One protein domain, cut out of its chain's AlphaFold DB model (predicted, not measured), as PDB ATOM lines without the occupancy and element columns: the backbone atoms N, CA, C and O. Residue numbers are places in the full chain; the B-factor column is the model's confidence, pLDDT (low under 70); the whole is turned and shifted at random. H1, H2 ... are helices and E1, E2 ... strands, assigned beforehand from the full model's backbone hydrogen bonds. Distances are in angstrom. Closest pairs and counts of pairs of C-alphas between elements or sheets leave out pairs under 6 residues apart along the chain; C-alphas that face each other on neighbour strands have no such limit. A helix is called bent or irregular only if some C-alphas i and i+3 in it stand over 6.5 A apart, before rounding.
ATOM      1  N   VAL A   2      19.338 -37.064 -26.697       29.39
ATOM      2  CA  VAL A   2      19.890 -38.162 -25.900       29.39
ATOM      3  C   VAL A   2      19.518 -37.885 -24.452       29.39
ATOM      4  O   VAL A   2      19.741 -36.783 -23.943       29.39
ATOM      5  N   TRP A   3      18.908 -38.869 -23.807       35.03
ATOM      6  CA  TRP A   3      18.550 -38.785 -22.400       35.03
ATOM      7  C   TRP A   3      19.700 -39.365 -21.589       35.03
ATOM      8  O   TRP A   3      20.104 -40.500 -21.835       35.03
ATOM      9  N   LEU A   4      20.201 -38.627 -20.599       33.69
ATOM     10  CA  LEU A   4      20.959 -39.262 -19.525       33.69
ATOM     11  C   LEU A   4      19.942 -39.926 -18.597       33.69
ATOM     12  O   LEU A   4      19.488 -39.328 -17.624       33.69
ATOM     13  N   ARG A   5      19.495 -41.125 -18.978       30.00
ATOM     14  CA  ARG A   5      18.557 -41.927 -18.197       30.00
ATOM     15  C   ARG A   5      19.261 -43.165 -17.664       30.00
ATOM     16  O   ARG A   5      19.853 -43.903 -18.447       30.00
ATOM     17  N   ASP A   6      19.137 -43.376 -16.361       33.50
ATOM     18  CA  ASP A   6      19.233 -44.700 -15.760       33.50
ATOM     19  C   ASP A   6      17.975 -45.503 -16.146       33.50
ATOM     20  O   ASP A   6      16.880 -44.943 -16.306       33.50
ATOM     21  N   GLU A   7      18.131 -46.791 -16.419       26.72
ATOM     22  CA  GLU A   7      17.051 -47.644 -16.910       26.72
ATOM     23  C   GLU A   7      16.018 -47.862 -15.788       26.72
ATOM     24  O   GLU A   7      16.326 -48.339 -14.706       26.72
ATOM     25  N   ARG A   8      14.770 -47.438 -16.022       28.98
ATOM     26  CA  ARG A   8      13.689 -47.384 -15.020       28.98
ATOM     27  C   ARG A   8      13.431 -48.729 -14.312       28.98
ATOM     28  O   ARG A   8      12.949 -49.644 -14.971       28.98
ATOM     29  N   SER A   9      13.468 -48.736 -12.975       26.89
ATOM     30  CA  SER A   9      12.402 -49.292 -12.113       26.89
ATOM     31  C   SER A   9      12.650 -48.966 -10.636       26.89
ATOM     32  O   SER A   9      13.679 -49.352 -10.098       26.89
ATOM     33  N   GLY A  10      11.671 -48.340  -9.976       24.75
ATOM     34  CA  GLY A  10      11.660 -48.149  -8.523       24.75
ATOM     35  C   GLY A  10      12.310 -46.845  -8.069       24.75
ATOM     36  O   GLY A  10      13.375 -46.458  -8.532       24.75
ATOM     37  N   PHE A  11      11.625 -46.135  -7.181       29.11
ATOM     38  CA  PHE A  11      12.188 -45.021  -6.435       29.11
ATOM     39  C   PHE A  11      13.420 -45.501  -5.671       29.11
ATOM     40  O   PHE A  11      13.266 -46.164  -4.660       29.11
ATOM     41  N   GLU A  12      14.607 -45.136  -6.133       24.72
ATOM     42  CA  GLU A  12      15.804 -45.033  -5.307       24.72
ATOM     43  C   GLU A  12      16.816 -44.187  -6.077       24.72
ATOM     44  O   GLU A  12      17.488 -44.647  -6.986       24.72
ATOM     45  N   THR A  13      16.836 -42.903  -5.715       26.39
ATOM     46  CA  THR A  13      17.975 -41.981  -5.774       26.39
ATOM     47  C   THR A  13      18.811 -41.935  -7.057       26.39
ATOM     48  O   THR A  13      19.508 -42.875  -7.422       26.39
ATOM     49  N   PHE A  14      18.968 -40.720  -7.596       34.81
ATOM     50  CA  PHE A  14      20.289 -40.304  -8.058       34.81
ATOM     51  C   PHE A  14      21.243 -40.413  -6.863       34.81
ATOM     52  O   PHE A  14      21.449 -39.478  -6.090       34.81
ATOM     53  N   GLY A  15      21.767 -41.616  -6.661       29.70
ATOM     54  CA  GLY A  15      22.894 -41.871  -5.805       29.70
ATOM     55  C   GLY A  15      24.088 -41.225  -6.476       29.70
ATOM     56  O   GLY A  15      24.875 -41.874  -7.151       29.70
ATOM     57  N   VAL A  16      24.269 -39.938  -6.199       40.06
ATOM     58  CA  VAL A  16      25.548 -39.217  -6.264       40.06
ATOM     59  C   VAL A  16      26.593 -39.901  -5.334       40.06
ATOM     60  O   VAL A  16      27.723 -39.438  -5.211       40.06
ATOM     61  N   SER A  17      26.256 -41.046  -4.714       33.75
ATOM     62  CA  SER A  17      27.125 -42.039  -4.082       33.75
ATOM     63  C   SER A  17      27.788 -42.993  -5.097       33.75
ATOM     64  O   SER A  17      27.333 -44.102  -5.357       33.75
ATOM     65  N   GLY A  18      28.928 -42.568  -5.630       35.62
ATOM     66  CA  GLY A  18      30.166 -43.359  -5.622       35.62
ATOM     67  C   GLY A  18      30.350 -44.667  -6.415       35.62
ATOM     68  O   GLY A  18      31.514 -45.026  -6.551       35.62
ATOM     69  N   THR A  19      29.352 -45.401  -6.934       33.91
ATOM     70  CA  THR A  19      29.651 -46.780  -7.427       33.91
ATOM     71  C   THR A  19      28.961 -47.304  -8.694       33.91
ATOM     72  O   THR A  19      29.346 -48.380  -9.149       33.91
ATOM     73  N   GLN A  20      28.045 -46.588  -9.350       39.97
ATOM     74  CA  GLN A  20      27.545 -47.007 -10.675       39.97
ATOM     75  C   GLN A  20      28.266 -46.211 -11.780       39.97
ATOM     76  O   GLN A  20      28.159 -44.981 -11.807       39.97
ATOM     77  N   PRO A  21      29.041 -46.851 -12.683       48.12
ATOM     78  CA  PRO A  21      29.684 -46.137 -13.774       48.12
ATOM     79  C   PRO A  21      28.609 -45.537 -14.673       48.12
ATOM     80  O   PRO A  21      27.796 -46.250 -15.261       48.12
ATOM     81  N   LEU A  22      28.629 -44.209 -14.792       57.41
ATOM     82  CA  LEU A  22      27.860 -43.476 -15.789       57.41
ATOM     83  C   LEU A  22      27.977 -44.216 -17.128       57.41
ATOM     84  O   LEU A  22      29.091 -44.501 -17.577       57.41
ATOM     85  N   GLY A  23      26.850 -44.492 -17.787       73.88
ATOM     86  CA  GLY A  23      26.793 -45.101 -19.120       73.88
ATOM     87  C   GLY A  23      27.367 -44.205 -20.230       73.88
ATOM     88  O   GLY A  23      26.808 -44.140 -21.320       73.88
ATOM     89  N   ILE A  24      28.465 -43.487 -19.976       82.81
ATOM     90  CA  ILE A  24      29.135 -42.525 -20.854       82.81
ATOM     91  C   ILE A  24      29.414 -43.122 -22.225       82.81
ATOM     92  O   ILE A  24      29.222 -42.440 -23.226       82.81
ATOM     93  N   ALA A  25      29.814 -44.394 -22.291       81.56
ATOM     94  CA  ALA A  25      30.040 -45.082 -23.558       81.56
ATOM     95  C   ALA A  25      28.764 -45.136 -24.415       81.56
ATOM     96  O   ALA A  25      28.805 -44.823 -25.607       81.56
ATOM     97  N   ARG A  26      27.620 -45.459 -23.800       83.56
ATOM     98  CA  ARG A  26      26.313 -45.470 -24.465       83.56
ATOM     99  C   ARG A  26      25.882 -44.066 -24.870       83.56
ATOM    100  O   ARG A  26      25.531 -43.855 -26.023       83.56
ATOM    101  N   VAL A  27      25.974 -43.096 -23.963       85.31
ATOM    102  CA  VAL A  27      25.633 -41.691 -24.255       85.31
ATOM    103  C   VAL A  27      26.472 -41.166 -25.420       85.31
ATOM    104  O   VAL A  27      25.947 -40.551 -26.346       85.31
ATOM    105  N   ALA A  28      27.777 -41.443 -25.416       87.88
ATOM    106  CA  ALA A  28      28.673 -41.065 -26.496       87.88
ATOM    107  C   ALA A  28      28.288 -41.735 -27.819       87.88
ATOM    108  O   ALA A  28      28.322 -41.079 -28.859       87.88
ATOM    109  N   LEU A  29      27.927 -43.023 -27.801       86.88
ATOM    110  CA  LEU A  29      27.442 -43.742 -28.979       86.88
ATOM    111  C   LEU A  29      26.166 -43.098 -29.540       86.88
ATOM    112  O   LEU A  29      26.111 -42.804 -30.732       86.88
ATOM    113  N   GLU A  30      25.186 -42.808 -28.684       86.94
ATOM    114  CA  GLU A  30      23.924 -42.173 -29.079       86.94
ATOM    115  C   GLU A  30      24.142 -40.754 -29.629       86.94
ATOM    116  O   GLU A  30      23.574 -40.394 -30.659       86.94
ATOM    117  N   LEU A  31      25.029 -39.958 -29.020       87.06
ATOM    118  CA  LEU A  31      25.389 -38.634 -29.541       87.06
ATOM    119  C   LEU A  31      26.091 -38.721 -30.900       87.06
ATOM    120  O   LEU A  31      25.835 -37.892 -31.771       87.06
ATOM    121  N   LYS A  32      26.968 -39.709 -31.103       91.31
ATOM    122  CA  LYS A  32      27.658 -39.924 -32.386       91.31
ATOM    123  C   LYS A  32      26.706 -40.384 -33.491       91.31
ATOM    124  O   LYS A  32      26.946 -40.055 -34.649       91.31
ATOM    125  N   ALA A  33      25.627 -41.084 -33.139       89.50
ATOM    126  CA  ALA A  33      24.582 -41.489 -34.078       89.50
ATOM    127  C   ALA A  33      23.702 -40.316 -34.553       89.50
ATOM    128  O   ALA A  33      23.000 -40.437 -35.557       89.50
ATOM    129  N   LEU A  34      23.734 -39.171 -33.861       85.12
ATOM    130  CA  LEU A  34      22.973 -37.984 -34.240       85.12
ATOM    131  C   LEU A  34      23.769 -37.072 -35.201       85.12
ATOM    132  O   LEU A  34      24.973 -36.845 -35.008       85.12
ATOM    133  N   PRO A  35      23.102 -36.474 -36.211       89.88
ATOM    134  CA  PRO A  35      23.721 -35.482 -37.087       89.88
ATOM    135  C   PRO A  35      24.280 -34.284 -36.309       89.88
ATOM    136  O   PRO A  35      23.726 -33.901 -35.277       89.88
ATOM    137  N   LYS A  36      25.339 -33.649 -36.833       92.94
ATOM    138  CA  LYS A  36      25.832 -32.362 -36.309       92.94
ATOM    139  C   LYS A  36      24.687 -31.340 -36.290       92.94
ATOM    140  O   LYS A  36      23.902 -31.277 -37.233       92.94
ATOM    141  N   GLY A  37      24.594 -30.557 -35.220       86.81
ATOM    142  CA  GLY A  37      23.494 -29.625 -34.972       86.81
ATOM    143  C   GLY A  37      22.247 -30.276 -34.362       86.81
ATOM    144  O   GLY A  37      21.236 -29.601 -34.202       86.81
ATOM    145  N   ARG A  38      22.282 -31.573 -34.021       85.94
ATOM    146  CA  ARG A  38      21.168 -32.297 -33.373       85.94
ATOM    147  C   ARG A  38      21.592 -33.101 -32.141       85.94
ATOM    148  O   ARG A  38      20.740 -33.734 -31.507       85.94
ATOM    149  N   ARG A  39      22.876 -33.081 -31.771       91.69
ATOM    150  CA  ARG A  39      23.456 -33.872 -30.675       91.69
ATOM    151  C   ARG A  39      23.137 -33.218 -29.336       91.69
ATOM    152  O   ARG A  39      23.940 -32.491 -28.766       91.69
ATOM    153  N   SER A  40      21.920 -33.430 -28.862       90.50
ATOM    154  CA  SER A  40      21.408 -32.845 -27.621       90.50
ATOM    155  C   SER A  40      21.517 -33.817 -26.453       90.50
ATOM    156  O   SER A  40      21.172 -34.984 -26.616       90.50
ATOM    157  N   MET A  41      21.923 -33.325 -25.284       90.31
ATOM    158  CA  MET A  41      21.832 -34.024 -23.998       90.31
ATOM    159  C   MET A  41      20.786 -33.348 -23.113       90.31
ATOM    160  O   MET A  41      20.726 -32.122 -23.061       90.31
ATOM    161  N   HIS A  42      19.993 -34.141 -22.402       85.69
ATOM    162  CA  HIS A  42      19.061 -33.659 -21.384       85.69
ATOM    163  C   HIS A  42      19.506 -34.150 -20.001       85.69
ATOM    164  O   HIS A  42      19.667 -35.358 -19.811       85.69
ATOM    165  N   LEU A  43      19.719 -33.229 -19.053       84.06
ATOM    166  CA  LEU A  43      20.042 -33.551 -17.660       84.06
ATOM    167  C   LEU A  43      18.781 -33.380 -16.798       84.06
ATOM    168  O   LEU A  43      18.289 -32.266 -16.640       84.06
ATOM    169  N   TRP A  44      18.278 -34.479 -16.233       69.38
ATOM    170  CA  TRP A  44      17.010 -34.504 -15.486       69.38
ATOM    171  C   TRP A  44      17.188 -34.525 -13.956       69.38
ATOM    172  O   TRP A  44      16.388 -33.963 -13.222       69.38
ATOM    173  N   TYR A  45      18.260 -35.140 -13.448       65.12
ATOM    174  CA  TYR A  45      18.392 -35.468 -12.016       65.12
ATOM    175  C   TYR A  45      19.536 -34.753 -11.289       65.12
ATOM    176  O   TYR A  45      19.891 -35.094 -10.163       65.12
ATOM    177  N   TYR A  46      20.118 -33.727 -11.902       74.06
ATOM    178  CA  TYR A  46      21.120 -32.902 -11.222       74.06
ATOM    179  C   TYR A  46      20.543 -32.207  -9.970       74.06
ATOM    180  O   TYR A  46      21.291 -31.855  -9.059       74.06
ATOM    181  N   ARG A  47      19.212 -32.055  -9.914       67.44
ATOM    182  CA  ARG A  47      18.452 -31.410  -8.840       67.44
ATOM    183  C   ARG A  47      18.611 -32.072  -7.469       67.44
ATOM    184  O   ARG A  47      18.881 -31.393  -6.479       67.44
ATOM    185  N   ASP A  48      18.540 -33.404  -7.429       66.12
ATOM    186  CA  ASP A  48      18.692 -34.181  -6.196       66.12
ATOM    187  C   ASP A  48      20.138 -34.083  -5.690       66.12
ATOM    188  O   ASP A  48      20.392 -34.092  -4.490       66.12
ATOM    189  N   GLY A  49      21.089 -33.895  -6.609       70.56
ATOM    190  CA  GLY A  49      22.478 -33.615  -6.279       70.56
ATOM    191  C   GLY A  49      22.687 -32.210  -5.721       70.56
ATOM    192  O   GLY A  49      23.365 -32.082  -4.705       70.56
ATOM    193  N   ILE A  50      22.125 -31.179  -6.369       78.12
ATOM    194  CA  ILE A  50      22.480 -29.784  -6.086       78.12
ATOM    195  C   ILE A  50      21.728 -29.193  -4.890       78.12
ATOM    196  O   ILE A  50      22.347 -28.480  -4.123       78.12
ATOM    197  N   LEU A  51      20.448 -29.504  -4.649       76.19
ATOM    198  CA  LEU A  51      19.686 -28.865  -3.553       76.19
ATOM    199  C   LEU A  51      19.340 -29.778  -2.371       76.19
ATOM    200  O   LEU A  51      18.748 -29.318  -1.390       76.19
ATOM    201  N   SER A  52      19.678 -31.070  -2.433       75.50
ATOM    202  CA  SER A  52      19.252 -32.034  -1.403       75.50
ATOM    203  C   SER A  52      20.358 -32.492  -0.448       75.50
ATOM    204  O   SER A  52      20.070 -33.309   0.434       75.50
ATOM    205  N   GLN A  53      21.583 -31.954  -0.554       81.94
ATOM    206  CA  GLN A  53      22.681 -32.313   0.353       81.94
ATOM    207  C   GLN A  53      22.352 -31.950   1.808       81.94
ATOM    208  O   GLN A  53      22.070 -30.782   2.091       81.94
ATOM    209  N   PRO A  54      22.409 -32.911   2.753       84.69
ATOM    210  CA  PRO A  54      22.081 -32.658   4.154       84.69
ATOM    211  C   PRO A  54      22.897 -31.535   4.797       84.69
ATOM    212  O   PRO A  54      22.342 -30.774   5.581       84.69
ATOM    213  N   SER A  55      24.179 -31.403   4.441       85.00
ATOM    214  CA  SER A  55      25.079 -30.377   4.988       85.00
ATOM    215  C   SER A  55      24.728 -28.956   4.556       85.00
ATOM    216  O   SER A  55      25.096 -28.010   5.243       85.00
ATOM    217  N   ASP A  56      24.020 -28.795   3.438       86.38
ATOM    218  CA  ASP A  56      23.640 -27.475   2.944       86.38
ATOM    219  C   ASP A  56      22.295 -27.012   3.519       86.38
ATOM    220  O   ASP A  56      22.012 -25.813   3.460       86.38
ATOM    221  N   ARG A  57      21.491 -27.929   4.088       88.44
ATOM    222  CA  ARG A  57      20.129 -27.676   4.589       88.44
ATOM    223  C   ARG A  57      20.081 -26.576   5.642       88.44
ATOM    224  O   ARG A  57      21.008 -26.379   6.419       88.44
ATOM    225  N   VAL A  58      18.938 -25.904   5.687       85.94
ATOM    226  CA  VAL A  58      18.630 -24.876   6.686       85.94
ATOM    227  C   VAL A  58      17.690 -25.501   7.706       85.94
ATOM    228  O   VAL A  58      16.743 -26.199   7.329       85.94
ATOM    229  N   SER A  59      17.954 -25.294   8.994       79.50
ATOM    230  CA  SER A  59      17.145 -25.869  10.069       79.50
ATOM    231  C   SER A  59      16.119 -24.842  10.562       79.50
ATOM    232  O   SER A  59      16.489 -23.934  11.306       79.50
ATOM    233  N   PRO A  60      14.834 -24.928  10.171       71.50
ATOM    234  CA  PRO A  60      13.781 -24.224  10.891       71.50
ATOM    235  C   PRO A  60      13.631 -24.777  12.317       71.50
ATOM    236  O   PRO A  60      14.140 -25.845  12.652       71.50
ATOM    237  N   VAL A  61      12.860 -24.062  13.144       58.06
ATOM    238  CA  VAL A  61      12.521 -24.433  14.534       58.06
ATOM    239  C   VAL A  61      11.951 -25.865  14.649       58.06
ATOM    240  O   VAL A  61      12.073 -26.487  15.702       58.06
ATOM    241  N   SER A  62      11.397 -26.433  13.567       53.59
ATOM    242  CA  SER A  62      11.077 -27.863  13.443       53.59
ATOM    243  C   SER A  62      11.434 -28.426  12.054       53.59
ATOM    244  O   SER A  62      10.860 -28.043  11.036       53.59
ATOM    245  N   GLY A  63      12.368 -29.382  12.008       66.38
ATOM    246  CA  GLY A  63      12.789 -30.079  10.781       66.38
ATOM    247  C   GLY A  63      13.969 -29.430  10.043       66.38
ATOM    248  O   GLY A  63      14.612 -28.518  10.547       66.38
ATOM    249  N   SER A  64      14.272 -29.932   8.840       73.62
ATOM    250  CA  SER A  64      15.310 -29.403   7.938       73.62
ATOM    251  C   SER A  64      14.711 -29.180   6.554       73.62
ATOM    252  O   SER A  64      14.038 -30.082   6.048       73.62
ATOM    253  N   VAL A  65      14.986 -28.044   5.918       80.31
ATOM    254  CA  VAL A  65      14.501 -27.739   4.563       80.31
ATOM    255  C   VAL A  65      15.642 -27.668   3.561       80.31
ATOM    256  O   VAL A  65      16.795 -27.422   3.930       80.31
ATOM    257  N   ARG A  66      15.317 -27.900   2.282       83.69
ATOM    258  CA  ARG A  66      16.254 -27.668   1.177       83.69
ATOM    259  C   ARG A  66      16.726 -26.220   1.217       83.69
ATOM    260  O   ARG A  66      15.954 -25.324   1.542       83.69
ATOM    261  N   SER A  67      17.998 -26.022   0.916       84.44
ATOM    262  CA  SER A  67      18.648 -24.723   1.012       84.44
ATOM    263  C   SER A  67      18.826 -24.107  -0.369       84.44
ATOM    264  O   SER A  67      19.215 -24.832  -1.288       84.44
ATOM    265  N   PRO A  68      18.622 -22.788  -0.528       82.06
ATOM    266  CA  PRO A  68      19.019 -22.082  -1.741       82.06
ATOM    267  C   PRO A  68      20.543 -21.898  -1.866       82.06
ATOM    268  O   PRO A  68      20.999 -21.395  -2.889       82.06
ATOM    269  N   TRP A  69      21.337 -22.301  -0.860       87.44
ATOM    270  CA  TRP A  69      22.803 -22.187  -0.835       87.44
ATOM    271  C   TRP A  69      23.502 -23.553  -0.937       87.44
ATOM    272  O   TRP A  69      23.982 -24.083   0.075       87.44
ATOM    273  N   PRO A  70      23.614 -24.134  -2.141       84.94
ATOM    274  CA  PRO A  70      24.138 -25.483  -2.341       84.94
ATOM    275  C   PRO A  70      25.677 -25.545  -2.331       84.94
ATOM    276  O   PRO A  70      26.286 -25.995  -3.294       84.94
ATOM    277  N   THR A  71      26.343 -25.053  -1.283       84.12
ATOM    278  CA  THR A  71      27.813 -24.875  -1.300       84.12
ATOM    279  C   THR A  71      28.559 -26.208  -1.394       84.12
ATOM    280  O   THR A  71      29.446 -26.375  -2.235       84.12
ATOM    281  N   THR A  72      28.193 -27.178  -0.554       85.38
ATOM    282  CA  THR A  72      28.813 -28.511  -0.550       85.38
ATOM    283  C   THR A  72      28.401 -29.291  -1.796       85.38
ATOM    284  O   THR A  72      29.224 -29.925  -2.465       85.38
ATOM    285  N   ALA A  73      27.113 -29.217  -2.126       85.75
ATOM    286  CA  ALA A  73      26.507 -29.875  -3.265       85.75
ATOM    287  C   ALA A  73      27.105 -29.432  -4.603       85.75
ATOM    288  O   ALA A  73      27.410 -30.274  -5.448       85.75
ATOM    289  N   GLU A  74      27.322 -28.129  -4.788       87.88
ATOM    290  CA  GLU A  74      27.892 -27.556  -6.006       87.88
ATOM    291  C   GLU A  74      29.261 -28.170  -6.309       87.88
ATOM    292  O   GLU A  74      29.497 -28.629  -7.427       87.88
ATOM    293  N   ALA A  75      30.151 -28.233  -5.314       87.19
ATOM    294  CA  ALA A  75      31.490 -28.793  -5.483       87.19
ATOM    295  C   ALA A  75      31.449 -30.284  -5.861       87.19
ATOM    296  O   ALA A  75      32.155 -30.714  -6.782       87.19
ATOM    297  N   ALA A  76      30.594 -31.065  -5.193       85.94
ATOM    298  CA  ALA A  76      30.423 -32.487  -5.473       85.94
ATOM    299  C   ALA A  76      29.880 -32.726  -6.892       85.94
ATOM    300  O   ALA A  76      30.478 -33.478  -7.669       85.94
ATOM    301  N   VAL A  77      28.800 -32.029  -7.263       87.06
ATOM    302  CA  VAL A  77      28.185 -32.115  -8.596       87.06
ATOM    303  C   VAL A  77      29.181 -31.689  -9.675       87.06
ATOM    304  O   VAL A  77      29.339 -32.393 -10.671       87.06
ATOM    305  N   LYS A  78      29.917 -30.590  -9.466       89.62
ATOM    306  CA  LYS A  78      30.932 -30.096 -10.406       89.62
ATOM    307  C   LYS A  78      32.024 -31.126 -10.678       89.62
ATOM    308  O   LYS A  78      32.402 -31.329 -11.834       89.62
ATOM    309  N   SER A  79      32.537 -31.778  -9.635       87.25
ATOM    310  CA  SER A  79      33.588 -32.796  -9.757       87.25
ATOM    311  C   SER A  79      33.117 -34.006 -10.575       87.25
ATOM    312  O   SER A  79      33.760 -34.414 -11.551       87.25
ATOM    313  N   GLN A  80      31.936 -34.533 -10.245       84.50
ATOM    314  CA  GLN A  80      31.352 -35.675 -10.953       84.50
ATOM    315  C   GLN A  80      31.014 -35.337 -12.403       84.50
ATOM    316  O   GLN A  80      31.344 -36.090 -13.322       84.50
ATOM    317  N   TRP A  81      30.420 -34.170 -12.628       90.25
ATOM    318  CA  TRP A  81      30.088 -33.710 -13.965       90.25
ATOM    319  C   TRP A  81      31.333 -33.488 -14.827       90.25
ATOM    320  O   TRP A  81      31.371 -33.909 -15.981       90.25
ATOM    321  N   THR A  82      32.404 -32.932 -14.258       92.50
ATOM    322  CA  THR A  82      33.699 -32.802 -14.947       92.50
ATOM    323  C   THR A  82      34.253 -34.167 -15.365       92.50
ATOM    324  O   THR A  82      34.753 -34.323 -16.481       92.50
ATOM    325  N   THR A  83      34.107 -35.182 -14.512       88.69
ATOM    326  CA  THR A  83      34.495 -36.564 -14.831       88.69
ATOM    327  C   THR A  83      33.670 -37.121 -15.995       88.69
ATOM    328  O   THR A  83      34.236 -37.657 -16.950       88.69
ATOM    329  N   ALA A  84      32.349 -36.919 -15.979       88.00
ATOM    330  CA  ALA A  84      31.447 -37.321 -17.059       88.00
ATOM    331  C   ALA A  84      31.810 -36.659 -18.402       88.00
ATOM    332  O   ALA A  84      31.940 -37.335 -19.425       88.00
ATOM    333  N   LEU A  85      32.036 -35.342 -18.393       93.12
ATOM    334  CA  LEU A  85      32.446 -34.552 -19.557       93.12
ATOM    335  C   LEU A  85      33.784 -35.027 -20.136       93.12
ATOM    336  O   LEU A  85      33.943 -35.115 -21.356       93.12
ATOM    337  N   ASN A  86      34.748 -35.355 -19.271       94.44
ATOM    338  CA  ASN A  86      36.022 -35.930 -19.689       94.44
ATOM    339  C   ASN A  86      35.827 -37.292 -20.355       94.44
ATOM    340  O   ASN A  86      36.354 -37.500 -21.446       94.44
ATOM    341  N   GLY A  87      35.017 -38.171 -19.761       90.88
ATOM    342  CA  GLY A  87      34.681 -39.463 -20.356       90.88
ATOM    343  C   GLY A  87      34.011 -39.328 -21.730       90.88
ATOM    344  O   GLY A  87      34.396 -40.022 -22.670       90.88
ATOM    345  N   LEU A  88      33.060 -38.399 -21.880       91.81
ATOM    346  CA  LEU A  88      32.393 -38.127 -23.160       91.81
ATOM    347  C   LEU A  88      33.387 -37.682 -24.235       91.81
ATOM    348  O   LEU A  88      33.352 -38.186 -25.359       91.81
ATOM    349  N   ALA A  89      34.289 -36.764 -23.889       95.38
ATOM    350  CA  ALA A  89      35.300 -36.281 -24.818       95.38
ATOM    351  C   ALA A  89      36.291 -37.384 -25.220       95.38
ATOM    352  O   ALA A  89      36.583 -37.523 -26.405       95.38
ATOM    353  N   THR A  90      36.749 -38.207 -24.270       96.06
ATOM    354  CA  THR A  90      37.612 -39.369 -24.550       96.06
ATOM    355  C   THR A  90      36.917 -40.375 -25.470       96.06
ATOM    356  O   THR A  90      37.538 -40.916 -26.379       96.06
ATOM    357  N   ALA A  91      35.606 -40.574 -25.309       92.38
ATOM    358  CA  ALA A  91      34.797 -41.418 -26.189       92.38
ATOM    359  C   ALA A  91      34.484 -40.783 -27.567       92.38
ATOM    360  O   ALA A  91      33.758 -41.377 -28.380       92.38
ATOM    361  N   GLY A  92      35.003 -39.580 -27.841       95.25
ATOM    362  CA  GLY A  92      34.834 -38.851 -29.098       95.25
ATOM    363  C   GLY A  92      33.456 -38.207 -29.282       95.25
ATOM    364  O   GLY A  92      33.094 -37.858 -30.407       95.25
ATOM    365  N   ALA A  93      32.662 -38.070 -28.216       92.62
ATOM    366  CA  ALA A  93      31.377 -37.386 -28.286       92.62
ATOM    367  C   ALA A  93      31.566 -35.870 -28.455       92.62
ATOM    368  O   ALA A  93      32.487 -35.271 -27.901       92.62
ATOM    369  N   LYS A  94      30.663 -35.244 -29.215       95.50
ATOM    370  CA  LYS A  94      30.636 -33.795 -29.455       95.50
ATOM    371  C   LYS A  94      29.193 -33.296 -29.337       95.50
ATOM    372  O   LYS A  94      28.519 -33.230 -30.366       95.50
ATOM    373  N   PRO A  95      28.680 -33.062 -28.118       94.62
ATOM    374  CA  PRO A  95      27.334 -32.534 -27.940       94.62
ATOM    375  C   PRO A  95      27.233 -31.122 -28.532       94.62
ATOM    376  O   PRO A  95      28.141 -30.311 -28.371       94.62
ATOM    377  N   ASP A  96      26.120 -30.840 -29.202       94.62
ATOM    378  CA  ASP A  96      25.768 -29.512 -29.715       94.62
ATOM    379  C   ASP A  96      24.930 -28.735 -28.679       94.62
ATOM    380  O   ASP A  96      25.064 -27.518 -28.555       94.62
ATOM    381  N   TYR A  97      24.095 -29.444 -27.900       95.12
ATOM    382  CA  TYR A  97      23.184 -28.845 -26.917       95.12
ATOM    383  C   TYR A  97      23.181 -29.573 -25.570       95.12
ATOM    384  O   TYR A  97      23.231 -30.805 -25.529       95.12
ATOM    385  N   ILE A  98      23.028 -28.811 -24.486       93.88
ATOM    386  CA  ILE A  98      22.633 -29.303 -23.160       93.88
ATOM    387  C   ILE A  98      21.361 -28.595 -22.713       93.88
ATOM    388  O   ILE A  98      21.311 -27.369 -22.658       93.88
ATOM    389  N   PHE A  99      20.364 -29.385 -22.339       90.88
ATOM    390  CA  PHE A  99      19.114 -28.907 -21.773       90.88
ATOM    391  C   PHE A  99      18.965 -29.398 -20.340       90.88
ATOM    392  O   PHE A  99      19.348 -30.533 -20.034       90.88
ATOM    393  N   LEU A 100      18.417 -28.550 -19.476       88.88
ATOM    394  CA  LEU A 100      18.071 -28.887 -18.099       88.88
ATOM    395  C   LEU A 100      16.577 -28.726 -17.873       88.88
ATOM    396  O   LEU A 100      15.944 -27.869 -18.491       88.88
ATOM    397  N   ASP A 101      16.068 -29.458 -16.898       83.88
ATOM    398  CA  ASP A 101      14.796 -29.149 -16.265       83.88
ATOM    399  C   ASP A 101      15.047 -28.453 -14.915       83.88
ATOM    400  O   ASP A 101      15.546 -29.096 -13.990       83.88
ATOM    401  N   ASN A 102      14.849 -27.129 -14.817       82.38
ATOM    402  CA  ASN A 102      15.156 -26.324 -13.618       82.38
ATOM    403  C   ASN A 102      13.889 -25.819 -12.919       82.38
ATOM    404  O   ASN A 102      13.601 -24.624 -12.909       82.38
ATOM    405  N   GLU A 103      13.155 -26.738 -12.299       80.56
ATOM    406  CA  GLU A 103      11.969 -26.417 -11.485       80.56
ATOM    407  C   GLU A 103      12.305 -26.080 -10.027       80.56
ATOM    408  O   GLU A 103      11.459 -25.611  -9.267       80.56
ATOM    409  N   GLU A 104      13.548 -26.308  -9.611       75.38
ATOM    410  CA  GLU A 104      13.956 -26.219  -8.208       75.38
ATOM    411  C   GLU A 104      13.820 -24.809  -7.628       75.38
ATOM    412  O   GLU A 104      13.466 -24.636  -6.461       75.38
ATOM    413  N   ALA A 105      14.043 -23.786  -8.452       77.44
ATOM    414  CA  ALA A 105      13.805 -22.411  -8.040       77.44
ATOM    415  C   ALA A 105      12.321 -22.167  -7.694       77.44
ATOM    416  O   ALA A 105      12.019 -21.433  -6.755       77.44
ATOM    417  N   GLY A 106      11.405 -22.864  -8.377       81.12
ATOM    418  CA  GLY A 106       9.979 -22.881  -8.057       81.12
ATOM    419  C   GLY A 106       9.693 -23.534  -6.705       81.12
ATOM    420  O   GLY A 106       8.925 -22.982  -5.922       81.12
ATOM    421  N   MET A 107      10.365 -24.637  -6.358       82.00
ATOM    422  CA  MET A 107      10.208 -25.292  -5.044       82.00
ATOM    423  C   MET A 107      10.655 -24.419  -3.861       82.00
ATOM    424  O   MET A 107      10.202 -24.623  -2.736       82.00
ATOM    425  N   LEU A 108      11.543 -23.457  -4.112       84.75
ATOM    426  CA  LEU A 108      12.026 -22.479  -3.134       84.75
ATOM    427  C   LEU A 108      11.361 -21.098  -3.295       84.75
ATOM    428  O   LEU A 108      11.729 -20.136  -2.615       84.75
ATOM    429  N   SER A 109      10.371 -20.985  -4.181       85.25
ATOM    430  CA  SER A 109       9.564 -19.776  -4.325       85.25
ATOM    431  C   SER A 109       8.601 -19.612  -3.148       85.25
ATOM    432  O   SER A 109       8.281 -20.561  -2.426       85.25
ATOM    433  N   ASN A 110       8.072 -18.403  -2.976       81.81
ATOM    434  CA  ASN A 110       7.105 -18.101  -1.922       81.81
ATOM    435  C   ASN A 110       5.823 -18.952  -2.008       81.81
ATOM    436  O   ASN A 110       5.084 -19.022  -1.032       81.81
ATOM    437  N   TRP A 111       5.535 -19.566  -3.160       80.69
ATOM    438  CA  TRP A 111       4.348 -20.399  -3.373       80.69
ATOM    439  C   TRP A 111       4.424 -21.746  -2.651       80.69
ATOM    440  O   TRP A 111       3.393 -22.341  -2.352       80.69
ATOM    441  N   HIS A 112       5.639 -22.218  -2.366       81.69
ATOM    442  CA  HIS A 112       5.894 -23.534  -1.776       81.69
ATOM    443  C   HIS A 112       6.475 -23.459  -0.361       81.69
ATOM    444  O   HIS A 112       6.633 -24.490   0.296       81.69
ATOM    445  N   LEU A 113       6.780 -22.252   0.122       80.25
ATOM    446  CA  LEU A 113       7.373 -22.028   1.433       80.25
ATOM    447  C   LEU A 113       6.363 -21.446   2.422       80.25
ATOM    448  O   LEU A 113       5.639 -20.495   2.139       80.25
ATOM    449  N   SER A 114       6.376 -21.986   3.637       80.69
ATOM    450  CA  SER A 114       5.711 -21.396   4.797       80.69
ATOM    451  C   SER A 114       6.482 -20.178   5.336       80.69
ATOM    452  O   SER A 114       7.709 -20.101   5.185       80.69
ATOM    453  N   PRO A 115       5.815 -19.258   6.061       77.81
ATOM    454  CA  PRO A 115       6.478 -18.111   6.691       77.81
ATOM    455  C   PRO A 115       7.647 -18.484   7.621       77.81
ATOM    456  O   PRO A 115       8.655 -17.774   7.669       77.81
ATOM    457  N   THR A 116       7.558 -19.616   8.329       82.44
ATOM    458  CA  THR A 116       8.636 -20.124   9.197       82.44
ATOM    459  C   THR A 116       9.879 -20.500   8.397       82.44
ATOM    460  O   THR A 116      10.995 -20.236   8.837       82.44
ATOM    461  N   GLN A 117       9.704 -21.094   7.215       84.94
ATOM    462  CA  GLN A 117      10.821 -21.479   6.348       84.94
ATOM    463  C   GLN A 117      11.489 -20.251   5.732       84.94
ATOM    464  O   GLN A 117      12.711 -20.164   5.744       84.94
ATOM    465  N   ILE A 118      10.694 -19.275   5.278       79.50
ATOM    466  CA  ILE A 118      11.213 -17.989   4.790       79.50
ATOM    467  C   ILE A 118      12.037 -17.305   5.889       79.50
ATOM    468  O   ILE A 118      13.169 -16.896   5.651       79.50
ATOM    469  N   THR A 119      11.513 -17.250   7.116       79.69
ATOM    470  CA  THR A 119      12.227 -16.661   8.262       79.69
ATOM    471  C   THR A 119      13.527 -17.408   8.571       79.69
ATOM    472  O   THR A 119      14.547 -16.781   8.839       79.69
ATOM    473  N   ALA A 120      13.522 -18.743   8.501       85.12
ATOM    474  CA  ALA A 120      14.729 -19.543   8.697       85.12
ATOM    475  C   ALA A 120      15.799 -19.244   7.636       85.12
ATOM    476  O   ALA A 120      16.973 -19.162   7.978       85.12
ATOM    477  N   PHE A 121      15.406 -19.029   6.378       85.56
ATOM    478  CA  PHE A 121      16.329 -18.592   5.333       85.56
ATOM    479  C   PHE A 121      16.876 -17.192   5.591       85.56
ATOM    480  O   PHE A 121      18.079 -16.992   5.495       85.56
ATOM    481  N   MET A 122      16.029 -16.238   5.971       79.69
ATOM    482  CA  MET A 122      16.482 -14.875   6.266       79.69
ATOM    483  C   MET A 122      17.456 -14.805   7.451       79.69
ATOM    484  O   MET A 122      18.305 -13.925   7.498       79.69
ATOM    485  N   ASN A 123      17.350 -15.742   8.395       83.62
ATOM    486  CA  ASN A 123      18.250 -15.842   9.543       83.62
ATOM    487  C   ASN A 123      19.505 -16.693   9.269       83.62
ATOM    488  O   ASN A 123      20.356 -16.819  10.152       83.62
ATOM    489  N   ASP A 124      19.623 -17.319   8.095       86.25
ATOM    490  CA  ASP A 124      20.803 -18.103   7.746       86.25
ATOM    491  C   ASP A 124      22.002 -17.166   7.498       86.25
ATOM    492  O   ASP A 124      21.865 -16.200   6.747       86.25
ATOM    493  N   PRO A 125      23.199 -17.431   8.055       86.50
ATOM    494  CA  PRO A 125      24.374 -16.572   7.859       86.50
ATOM    495  C   PRO A 125      24.812 -16.386   6.399       86.50
ATOM    496  O   PRO A 125      25.595 -15.488   6.101       86.50
ATOM    497  N   ARG A 126      24.358 -17.254   5.486       85.62
ATOM    498  CA  ARG A 126      24.630 -17.163   4.044       85.62
ATOM    499  C   ARG A 126      23.672 -16.210   3.324       85.62
ATOM    500  O   ARG A 126      23.870 -15.928   2.140       85.62
ATOM    501  N   PHE A 127      22.619 -15.744   3.993       82.50
ATOM    502  CA  PHE A 127      21.657 -14.822   3.414       82.50
ATOM    503  C   PHE A 127      22.287 -13.455   3.144       82.50
ATOM    504  O   PHE A 127      23.040 -12.915   3.948       82.50
ATOM    505  N   ASN A 128      21.984 -12.906   1.967       78.12
ATOM    506  CA  ASN A 128      22.510 -11.627   1.515       78.12
ATOM    507  C   ASN A 128      21.369 -10.613   1.397       78.12
ATOM    508  O   ASN A 128      20.725 -10.499   0.349       78.12
ATOM    509  N   ASP A 129      21.162  -9.853   2.471       69.75
ATOM    510  CA  ASP A 129      20.162  -8.785   2.533       69.75
ATOM    511  C   ASP A 129      20.317  -7.771   1.394       69.75
ATOM    512  O   ASP A 129      19.326  -7.323   0.821       69.75
ATOM    513  N   ALA A 130      21.551  -7.423   1.014       74.56
ATOM    514  CA  ALA A 130      21.798  -6.410  -0.009       74.56
ATOM    515  C   ALA A 130      21.276  -6.838  -1.391       74.56
ATOM    516  O   ALA A 130      20.707  -6.017  -2.116       74.56
ATOM    517  N   LEU A 131      21.414  -8.123  -1.740       75.12
ATOM    518  CA  LEU A 131      20.885  -8.668  -2.992       75.12
ATOM    519  C   LEU A 131      19.350  -8.614  -3.015       75.12
ATOM    520  O   LEU A 131      18.765  -8.144  -3.992       75.12
ATOM    521  N   LEU A 132      18.696  -9.031  -1.925       73.75
ATOM    522  CA  LEU A 132      17.238  -8.958  -1.810       73.75
ATOM    523  C   LEU A 132      16.733  -7.514  -1.888       73.75
ATOM    524  O   LEU A 132      15.771  -7.228  -2.599       73.75
ATOM    525  N   MET A 133      17.395  -6.595  -1.188       73.44
ATOM    526  CA  MET A 133      17.010  -5.186  -1.132       73.44
ATOM    527  C   MET A 133      17.176  -4.478  -2.484       73.44
ATOM    528  O   MET A 133      16.321  -3.672  -2.862       73.44
ATOM    529  N   SER A 134      18.225  -4.811  -3.244       77.62
ATOM    530  CA  SER A 134      18.409  -4.345  -4.627       77.62
ATOM    531  C   SER A 134      17.231  -4.760  -5.520       77.62
ATOM    532  O   SER A 134      16.624  -3.927  -6.199       77.62
ATOM    533  N   HIS A 135      16.830  -6.034  -5.451       79.06
ATOM    534  CA  HIS A 135      15.704  -6.553  -6.231       79.06
ATOM    535  C   HIS A 135      14.349  -6.008  -5.767       79.06
ATOM    536  O   HIS A 135      13.505  -5.674  -6.594       79.06
ATOM    537  N   ALA A 136      14.132  -5.832  -4.463       73.88
ATOM    538  CA  ALA A 136      12.917  -5.199  -3.949       73.88
ATOM    539  C   ALA A 136      12.773  -3.752  -4.456       73.88
ATOM    540  O   ALA A 136      11.689  -3.337  -4.879       73.88
ATOM    541  N   SER A 137      13.887  -3.014  -4.492       75.81
ATOM    542  CA  SER A 137      13.932  -1.641  -5.004       75.81
ATOM    543  C   SER A 137      13.603  -1.578  -6.498       75.81
ATOM    544  O   SER A 137      12.821  -0.723  -6.914       75.81
ATOM    545  N   SER A 138      14.117  -2.515  -7.307       75.50
ATOM    546  CA  SER A 138      13.827  -2.571  -8.753       75.50
ATOM    547  C   SER A 138      12.348  -2.847  -9.070       75.50
ATOM    548  O   SER A 138      11.858  -2.486 -10.142       75.50
ATOM    549  N   LEU A 139      11.609  -3.424  -8.118       73.75
ATOM    550  CA  LEU A 139      10.166  -3.669  -8.200       73.75
ATOM    551  C   LEU A 139       9.307  -2.523  -7.638       73.75
ATOM    552  O   LEU A 139       8.073  -2.623  -7.647       73.75
ATOM    553  N   GLY A 140       9.936  -1.446  -7.158       66.25
ATOM    554  CA  GLY A 140       9.262  -0.296  -6.553       66.25
ATOM    555  C   GLY A 140       8.696  -0.576  -5.159       66.25
ATOM    556  O   GLY A 140       7.702   0.036  -4.773       66.25
ATOM    557  N   VAL A 141       9.275  -1.521  -4.412       67.88
ATOM    558  CA  VAL A 141       8.888  -1.798  -3.022       67.88
ATOM    559  C   VAL A 141       9.681  -0.882  -2.088       67.88
ATOM    560  O   VAL A 141      10.904  -0.969  -2.027       67.88
ATOM    561  N   SER A 142       8.984  -0.013  -1.345       59.09
ATOM    562  CA  SER A 142       9.576   0.791  -0.265       59.09
ATOM    563  C   SER A 142       9.925  -0.118   0.911       59.09
ATOM    564  O   SER A 142       9.044  -0.770   1.471       59.09
ATOM    565  N   THR A 143      11.193  -0.177   1.297       51.38
ATOM    566  CA  THR A 143      11.683  -1.127   2.298       51.38
ATOM    567  C   THR A 143      11.681  -0.521   3.707       51.38
ATOM    568  O   THR A 143      12.445   0.385   4.025       51.38
ATOM    569  N   GLN A 144      10.822  -1.047   4.584       47.81
ATOM    570  CA  GLN A 144      11.207  -1.267   5.985       47.81
ATOM    571  C   GLN A 144      11.871  -2.650   6.065       47.81
ATOM    572  O   GLN A 144      11.670  -3.460   5.155       47.81
ATOM    573  N   SER A 145      12.682  -2.911   7.097       53.84
ATOM    574  CA  SER A 145      13.429  -4.168   7.243       53.84
ATOM    575  C   SER A 145      12.561  -5.393   6.919       53.84
ATOM    576  O   SER A 145      11.435  -5.485   7.421       53.84
ATOM    577  N   PRO A 146      13.045  -6.314   6.071       58.97
ATOM    578  CA  PRO A 146      12.260  -7.456   5.630       58.97
ATOM    579  C   PRO A 146      11.822  -8.299   6.844       58.97
ATOM    580  O   PRO A 146      12.642  -8.663   7.681       58.97
ATOM    581  N   THR A 147      10.525  -8.608   6.958       60.88
ATOM    582  CA  THR A 147      10.000  -9.581   7.940       60.88
ATOM    583  C   THR A 147       9.426 -10.790   7.205       60.88
ATOM    584  O   THR A 147       9.032 -10.670   6.046       60.88
ATOM    585  N   GLY A 148       9.322 -11.956   7.856       55.78
ATOM    586  CA  GLY A 148       8.778 -13.171   7.225       55.78
ATOM    587  C   GLY A 148       7.377 -12.993   6.605       55.78
ATOM    588  O   GLY A 148       7.066 -13.624   5.598       55.78
ATOM    589  N   SER A 149       6.555 -12.078   7.136       56.69
ATOM    590  CA  SER A 149       5.233 -11.717   6.591       56.69
ATOM    591  C   SER A 149       5.268 -10.789   5.368       56.69
ATOM    592  O   SER A 149       4.282 -10.690   4.642       56.69
ATOM    593  N   THR A 150       6.388 -10.106   5.106       57.53
ATOM    594  CA  THR A 150       6.569  -9.237   3.926       57.53
ATOM    595  C   THR A 150       6.674 -10.051   2.624       57.53
ATOM    596  O   THR A 150       6.448  -9.523   1.532       57.53
ATOM    597  N   PHE A 151       6.981 -11.348   2.731       61.03
ATOM    598  CA  PHE A 151       7.264 -12.241   1.601       61.03
ATOM    599  C   PHE A 151       6.267 -13.399   1.461       61.03
ATOM    600  O   PHE A 151       6.379 -14.188   0.526       61.03
ATOM    601  N   SER A 152       5.245 -13.472   2.322       57.22
ATOM    602  CA  SER A 152       4.086 -14.347   2.122       57.22
ATOM    603  C   SER A 152       3.115 -13.704   1.120       57.22
ATOM    604  O   SER A 152       2.161 -13.018   1.492       57.22
ATOM    605  N   GLY A 153       3.392 -13.868  -0.176       60.50
ATOM    606  CA  GLY A 153       2.445 -13.522  -1.241       60.50
ATOM    607  C   GLY A 153       1.206 -14.433  -1.234       60.50
ATOM    608  O   GLY A 153       1.250 -15.508  -0.636       60.50
ATOM    609  N   PRO A 154       0.095 -14.043  -1.890       53.56
ATOM    610  CA  PRO A 154      -0.100 -12.819  -2.677       53.56
ATOM    611  C   PRO A 154      -0.654 -11.609  -1.880       53.56
ATOM    612  O   PRO A 154      -1.105 -10.641  -2.483       53.56
ATOM    613  N   GLN A 155      -0.665 -11.636  -0.541       55.53
ATOM    614  CA  GLN A 155      -1.675 -10.890   0.232       55.53
ATOM    615  C   GLN A 155      -1.306  -9.457   0.688       55.53
ATOM    616  O   GLN A 155      -2.214  -8.726   1.073       55.53
ATOM    617  N   THR A 156      -0.037  -9.012   0.649       55.00
ATOM    618  CA  THR A 156       0.363  -7.736   1.307       55.00
ATOM    619  C   THR A 156       1.349  -6.826   0.546       55.00
ATOM    620  O   THR A 156       1.683  -5.755   1.049       55.00
ATOM    621  N   GLY A 157       1.807  -7.174  -0.667       68.12
ATOM    622  CA  GLY A 157       2.729  -6.329  -1.453       68.12
ATOM    623  C   GLY A 157       3.524  -7.091  -2.519       68.12
ATOM    624  O   GLY A 157       3.255  -8.258  -2.760       68.12
ATOM    625  N   LYS A 158       4.520  -6.456  -3.163       75.19
ATOM    626  CA  LYS A 158       5.384  -7.094  -4.190       75.19
ATOM    627  C   LYS A 158       6.670  -7.733  -3.637       75.19
ATOM    628  O   LYS A 158       7.470  -8.237  -4.418       75.19
ATOM    629  N   GLY A 159       6.880  -7.727  -2.318       76.25
ATOM    630  CA  GLY A 159       8.102  -8.257  -1.693       76.25
ATOM    631  C   GLY A 159       8.387  -9.711  -2.082       76.25
ATOM    632  O   GLY A 159       9.515 -10.046  -2.434       76.25
ATOM    633  N   TYR A 160       7.357 -10.558  -2.123       80.94
ATOM    634  CA  TYR A 160       7.491 -11.968  -2.510       80.94
ATOM    635  C   TYR A 160       8.002 -12.173  -3.951       80.94
ATOM    636  O   TYR A 160       8.706 -13.144  -4.213       80.94
ATOM    637  N   LEU A 161       7.721 -11.247  -4.877       85.12
ATOM    638  CA  LEU A 161       8.261 -11.306  -6.243       85.12
ATOM    639  C   LEU A 161       9.780 -11.074  -6.241       85.12
ATOM    640  O   LEU A 161      10.491 -11.683  -7.040       85.12
ATOM    641  N   ALA A 162      10.270 -10.218  -5.333       84.56
ATOM    642  CA  ALA A 162      11.698  -9.966  -5.133       84.56
ATOM    643  C   ALA A 162      12.395 -11.202  -4.557       84.56
ATOM    644  O   ALA A 162      13.459 -11.586  -5.034       84.56
ATOM    645  N   TRP A 163      11.757 -11.858  -3.580       85.00
ATOM    646  CA  TRP A 163      12.214 -13.141  -3.044       85.00
ATOM    647  C   TRP A 163      12.351 -14.191  -4.150       85.00
ATOM    648  O   TRP A 163      13.428 -14.757  -4.327       85.00
ATOM    649  N   ASN A 164      11.297 -14.405  -4.945       87.31
ATOM    650  CA  ASN A 164      11.330 -15.370  -6.044       87.31
ATOM    651  C   ASN A 164      12.465 -15.067  -7.026       87.31
ATOM    652  O   ASN A 164      13.180 -15.980  -7.431       87.31
ATOM    653  N   LEU A 165      12.669 -13.791  -7.367       88.44
ATOM    654  CA  LEU A 165      13.738 -13.373  -8.271       88.44
ATOM    655  C   LEU A 165      15.133 -13.701  -7.714       88.44
ATOM    656  O   LEU A 165      15.949 -14.267  -8.437       88.44
ATOM    657  N   VAL A 166      15.383 -13.412  -6.432       86.31
ATOM    658  CA  VAL A 166      16.648 -13.739  -5.747       86.31
ATOM    659  C   VAL A 166      16.899 -15.244  -5.753       86.31
ATOM    660  O   VAL A 166      17.981 -15.688  -6.127       86.31
ATOM    661  N   ILE A 167      15.895 -16.037  -5.374       86.44
ATOM    662  CA  ILE A 167      16.006 -17.498  -5.335       86.44
ATOM    663  C   ILE A 167      16.302 -18.067  -6.722       86.44
ATOM    664  O   ILE A 167      17.179 -18.917  -6.876       86.44
ATOM    665  N   HIS A 168      15.604 -17.568  -7.739       87.94
ATOM    666  CA  HIS A 168      15.823 -17.937  -9.131       87.94
ATOM    667  C   HIS A 168      17.260 -17.637  -9.582       87.94
ATOM    668  O   HIS A 168      17.884 -18.492 -10.214       87.94
ATOM    669  N   GLU A 169      17.795 -16.467  -9.230       88.75
ATOM    670  CA  GLU A 169      19.165 -16.065  -9.559       88.75
ATOM    671  C   GLU A 169      20.203 -16.947  -8.853       88.75
ATOM    672  O   GLU A 169      21.078 -17.509  -9.510       88.75
ATOM    673  N   MET A 170      20.061 -17.156  -7.542       87.06
ATOM    674  CA  MET A 170      21.009 -17.936  -6.739       87.06
ATOM    675  C   MET A 170      21.079 -19.406  -7.162       87.06
ATOM    676  O   MET A 170      22.170 -19.950  -7.360       87.06
ATOM    677  N   VAL A 171      19.921 -20.055  -7.333       87.75
ATOM    678  CA  VAL A 171      19.860 -21.458  -7.773       87.75
ATOM    679  C   VAL A 171      20.469 -21.593  -9.170       87.75
ATOM    680  O   VAL A 171      21.271 -22.497  -9.413       87.75
ATOM    681  N   ASN A 172      20.155 -20.672 -10.085       90.06
ATOM    682  CA  ASN A 172      20.723 -20.690 -11.431       90.06
ATOM    683  C   ASN A 172      22.236 -20.432 -11.443       90.06
ATOM    684  O   ASN A 172      22.950 -21.042 -12.244       90.06
ATOM    685  N   GLU A 173      22.751 -19.570 -10.566       90.00
ATOM    686  CA  GLU A 173      24.185 -19.308 -10.457       90.00
ATOM    687  C   GLU A 173      24.947 -20.572 -10.028       90.00
ATOM    688  O   GLU A 173      25.928 -20.956 -10.673       90.00
ATOM    689  N   ALA A 174      24.448 -21.282  -9.011       89.19
ATOM    690  CA  ALA A 174      25.028 -22.547  -8.567       89.19
ATOM    691  C   ALA A 174      25.017 -23.610  -9.679       89.19
ATOM    692  O   ALA A 174      26.043 -24.234  -9.969       89.19
ATOM    693  N   ILE A 175      23.884 -23.775 -10.371       91.12
ATOM    694  CA  ILE A 175      23.762 -24.694 -11.515       91.12
ATOM    695  C   ILE A 175      24.725 -24.288 -12.643       91.12
ATOM    696  O   ILE A 175      25.359 -25.142 -13.266       91.12
ATOM    697  N   THR A 176      24.893 -22.991 -12.897       93.62
ATOM    698  CA  THR A 176      25.818 -22.477 -13.913       93.62
ATOM    699  C   THR A 176      27.269 -22.814 -13.564       93.62
ATOM    700  O   THR A 176      28.002 -23.329 -14.413       93.62
ATOM    701  N   ARG A 177      27.694 -22.603 -12.311       94.31
ATOM    702  CA  ARG A 177      29.056 -22.931 -11.857       94.31
ATOM    703  C   ARG A 177      29.332 -24.436 -11.831       94.31
ATOM    704  O   ARG A 177      30.439 -24.844 -12.197       94.31
ATOM    705  N   ALA A 178      28.350 -25.248 -11.433       91.75
ATOM    706  CA  ALA A 178      28.492 -26.700 -11.344       91.75
ATOM    707  C   ALA A 178      28.393 -27.411 -12.698       91.75
ATOM    708  O   ALA A 178      29.148 -28.351 -12.948       91.75
ATOM    709  N   LEU A 179      27.467 -26.992 -13.565       93.19
ATOM    710  CA  LEU A 179      27.115 -27.728 -14.782       93.19
ATOM    711  C   LEU A 179      27.546 -27.010 -16.057       93.19
ATOM    712  O   LEU A 179      28.236 -27.603 -16.893       93.19
ATOM    713  N   TRP A 180      27.154 -25.744 -16.223       96.12
ATOM    714  CA  TRP A 180      27.384 -25.026 -17.477       96.12
ATOM    715  C   TRP A 180      28.859 -24.719 -17.709       96.12
ATOM    716  O   TRP A 180      29.392 -25.069 -18.759       96.12
ATOM    717  N   ASN A 181      29.534 -24.105 -16.736       97.56
ATOM    718  CA  ASN A 181      30.914 -23.651 -16.901       97.56
ATOM    719  C   ASN A 181      31.874 -24.809 -17.235       97.56
ATOM    720  O   ASN A 181      32.617 -24.683 -18.211       97.56
ATOM    721  N   PRO A 182      31.838 -25.967 -16.539       97.06
ATOM    722  CA  PRO A 182      32.643 -27.123 -16.933       97.06
ATOM    723  C   PRO A 182      32.280 -27.661 -18.321       97.06
ATOM    724  O   PRO A 182      33.173 -27.998 -19.102       97.06
ATOM    725  N   ALA A 183      30.985 -27.713 -18.661       96.75
ATOM    726  CA  ALA A 183      30.538 -28.209 -19.962       96.75
ATOM    727  C   ALA A 183      31.008 -27.308 -21.105       96.75
ATOM    728  O   ALA A 183      31.529 -27.806 -22.098       96.75
ATOM    729  N   LYS A 184      30.888 -25.988 -20.939       97.75
ATOM    730  CA  LYS A 184      31.333 -24.988 -21.910       97.75
ATOM    731  C   LYS A 184      32.853 -24.955 -22.044       97.75
ATOM    732  O   LYS A 184      33.352 -24.828 -23.157       97.75
ATOM    733  N   PHE A 185      33.586 -25.132 -20.942       98.00
ATOM    734  CA  PHE A 185      35.041 -25.285 -20.975       98.00
ATOM    735  C   PHE A 185      35.455 -26.516 -21.792       98.00
ATOM    736  O   PHE A 185      36.348 -26.433 -22.632       98.00
ATOM    737  N   LYS A 186      34.784 -27.659 -21.586       98.00
ATOM    738  CA  LYS A 186      35.092 -28.897 -22.317       98.00
ATOM    739  C   LYS A 186      34.639 -28.862 -23.779       98.00
ATOM    740  O   LYS A 186      35.319 -29.413 -24.643       98.00
ATOM    741  N   PHE A 187      33.501 -28.229 -24.050       97.56
ATOM    742  CA  PHE A 187      32.862 -28.143 -25.360       97.56
ATOM    743  C   PHE A 187      32.546 -26.670 -25.694       97.56
ATOM    744  O   PHE A 187      31.425 -26.212 -25.474       97.56
ATOM    745  N   PRO A 188      33.506 -25.904 -26.252       97.62
ATOM    746  CA  PRO A 188      33.350 -24.460 -26.465       97.62
ATOM    747  C   PRO A 188      32.210 -24.057 -27.406       97.62
ATOM    748  O   PRO A 188      31.660 -22.968 -27.266       97.62
ATOM    749  N   GLU A 189      31.808 -24.919 -28.340       96.94
ATOM    750  CA  GLU A 189      30.683 -24.667 -29.259       96.94
ATOM    751  C   GLU A 189      29.314 -25.008 -28.650       96.94
ATOM    752  O   GLU A 189      28.284 -24.727 -29.259       96.94
ATOM    753  N   LEU A 190      29.289 -25.588 -27.447       97.38
ATOM    754  CA  LEU A 190      28.066 -26.052 -26.812       97.38
ATOM    755  C   LEU A 190      27.084 -24.902 -26.577       97.38
ATOM    756  O   LEU A 190      27.468 -23.823 -26.109       97.38
ATOM    757  N   LYS A 191      25.809 -25.169 -26.851       97.31
ATOM    758  CA  LYS A 191      24.676 -24.303 -26.519       97.31
ATOM    759  C   LYS A 191      23.861 -24.919 -25.394       97.31
ATOM    760  O   LYS A 191      23.857 -26.136 -25.212       97.31
ATOM    761  N   GLY A 192      23.161 -24.092 -24.632       95.69
ATOM    762  CA  GLY A 192      22.353 -24.618 -23.542       95.69
ATOM    763  C   GLY A 192      21.222 -23.720 -23.104       95.69
ATOM    764  O   GLY A 192      21.230 -22.522 -23.380       95.69
ATOM    765  N   SER A 193      20.248 -24.349 -22.460       95.94
ATOM    766  CA  SER A 193      19.088 -23.708 -21.850       95.94
ATOM    767  C   SER A 193      18.493 -24.598 -20.758       95.94
ATOM    768  O   SER A 193      18.772 -25.795 -20.699       95.94
ATOM    769  N   ALA A 194      17.677 -24.020 -19.882       93.56
ATOM    770  CA  ALA A 194      16.954 -24.748 -18.843       93.56
ATOM    771  C   ALA A 194      15.458 -24.447 -18.928       93.56
ATOM    772  O   ALA A 194      15.082 -23.341 -19.306       93.56
ATOM    773  N   TYR A 195      14.609 -25.414 -18.591       91.94
ATOM    774  CA  TYR A 195      13.165 -25.224 -18.469       91.94
ATOM    775  C   TYR A 195      12.823 -23.989 -17.635       91.94
ATOM    776  O   TYR A 195      13.384 -23.791 -16.561       91.94
ATOM    777  N   GLN A 196      11.979 -23.121 -18.209       91.75
ATOM    778  CA  GLN A 196      11.571 -21.810 -17.684       91.75
ATOM    779  C   GLN A 196      12.709 -20.809 -17.401       91.75
ATOM    780  O   GLN A 196      12.447 -19.671 -17.000       91.75
TER     781      GLN A 196
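AT A GLANCE: This is residues 2 to 196 of the 454 residues of an uncharacterized protein of Planctomycetes bacterium (UniProt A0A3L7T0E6). A small wall of three parallel strands stands toward one end of an elongated body, with the long helix H7 over one face and running on from there to a loop-rich far end with H5 and H6. H3 packs beside part of H7, the short H2 folds back on H3, and H1 packs across H3's far end. The printed part has 195 residues, with seven named helices and three named strands in the order H1 E1 H2 H3 E2 H4 H5 H6 H7 E3; the sheet runs E1 E2 E3, and the class is mostly helix. It is compact, with a radius of gyration of the C-alphas of 19.0 A, and spans 57 by 34 by 26 A.

IN THESE COORDINATES: Find C-alpha 40 at (21.408, -32.845, -27.621), where E1 begins; it covers residues 40 to 43. E2 is residues 97 to 100 and E3 residues 191 to 194. H7, residues 159 to 186, runs 39.7 A from C-alpha 159 at (8.102, -8.257, -1.693) to C-alpha 186 at (35.092, -28.897, -22.317). It kinks by 41 degrees near residue 176 and is only just irregular, with C-alphas 178 and 181 6.8 A apart. H3, residues 71 to 90, is 29.1 A long; H1 is residues 24 to 33, H2 46 to 51, H4 104 to 107, H5 115 to 122 and H6 129 to 138.

HOW THE PARTS SIT: Start at the sheet: N 41 and O 97 are 2.8 A apart between E1 and E2, and N 98 and O 191 2.9 A between E2 and E3, within hydrogen-bond range. E1, H2 H3, E2 is a strand-helix-strand unit, two parallel neighbour strands with helices between, and its crossover is right-handed; E2, H4 H5 H6 H7, E3 is another. H7 is on one face, making two layers, helix over sheet, at a height over the sheet of 10.0 A, over E2 and E3. H1 only grazes the sheet with residues 27 to 31. Residues 174 to 186 of H7 touch H3, closest at C-alphas 78 and 178, 4.3 A, the same way at a shallow tilt of 33 degrees, only just short of steep. H2 and H3 form a helical hairpin, closest at C-alphas 50 and 73, 4.9 A. H1 touches H3 at C-alphas 28 and 88, their closest, 5.8 A. H7 also touches H4, closest at C-alphas 105 and 168, 5.0 A, and H6, closest at C-alphas 136 and 162, 5.1 A. H5 touches no helix. In H1, H2, H5 and H6 every O i to N i+4 pair is within hydrogen-bond range, in H3 15 of 16 and in H7 22 of 24; H4 is too short for one.

THE WHOLE: The C-alphas farthest apart, of Ala 33 and Gln 144, are 58.3 A apart. The printed part has no cut. The links H2 to H3 and H6 to H7 are long, and residues 7 to 12 stand free. The mean pLDDT of the printed part is 77.0; 47 residues are under 70, among them residues 2 to 22 and 140 to 157.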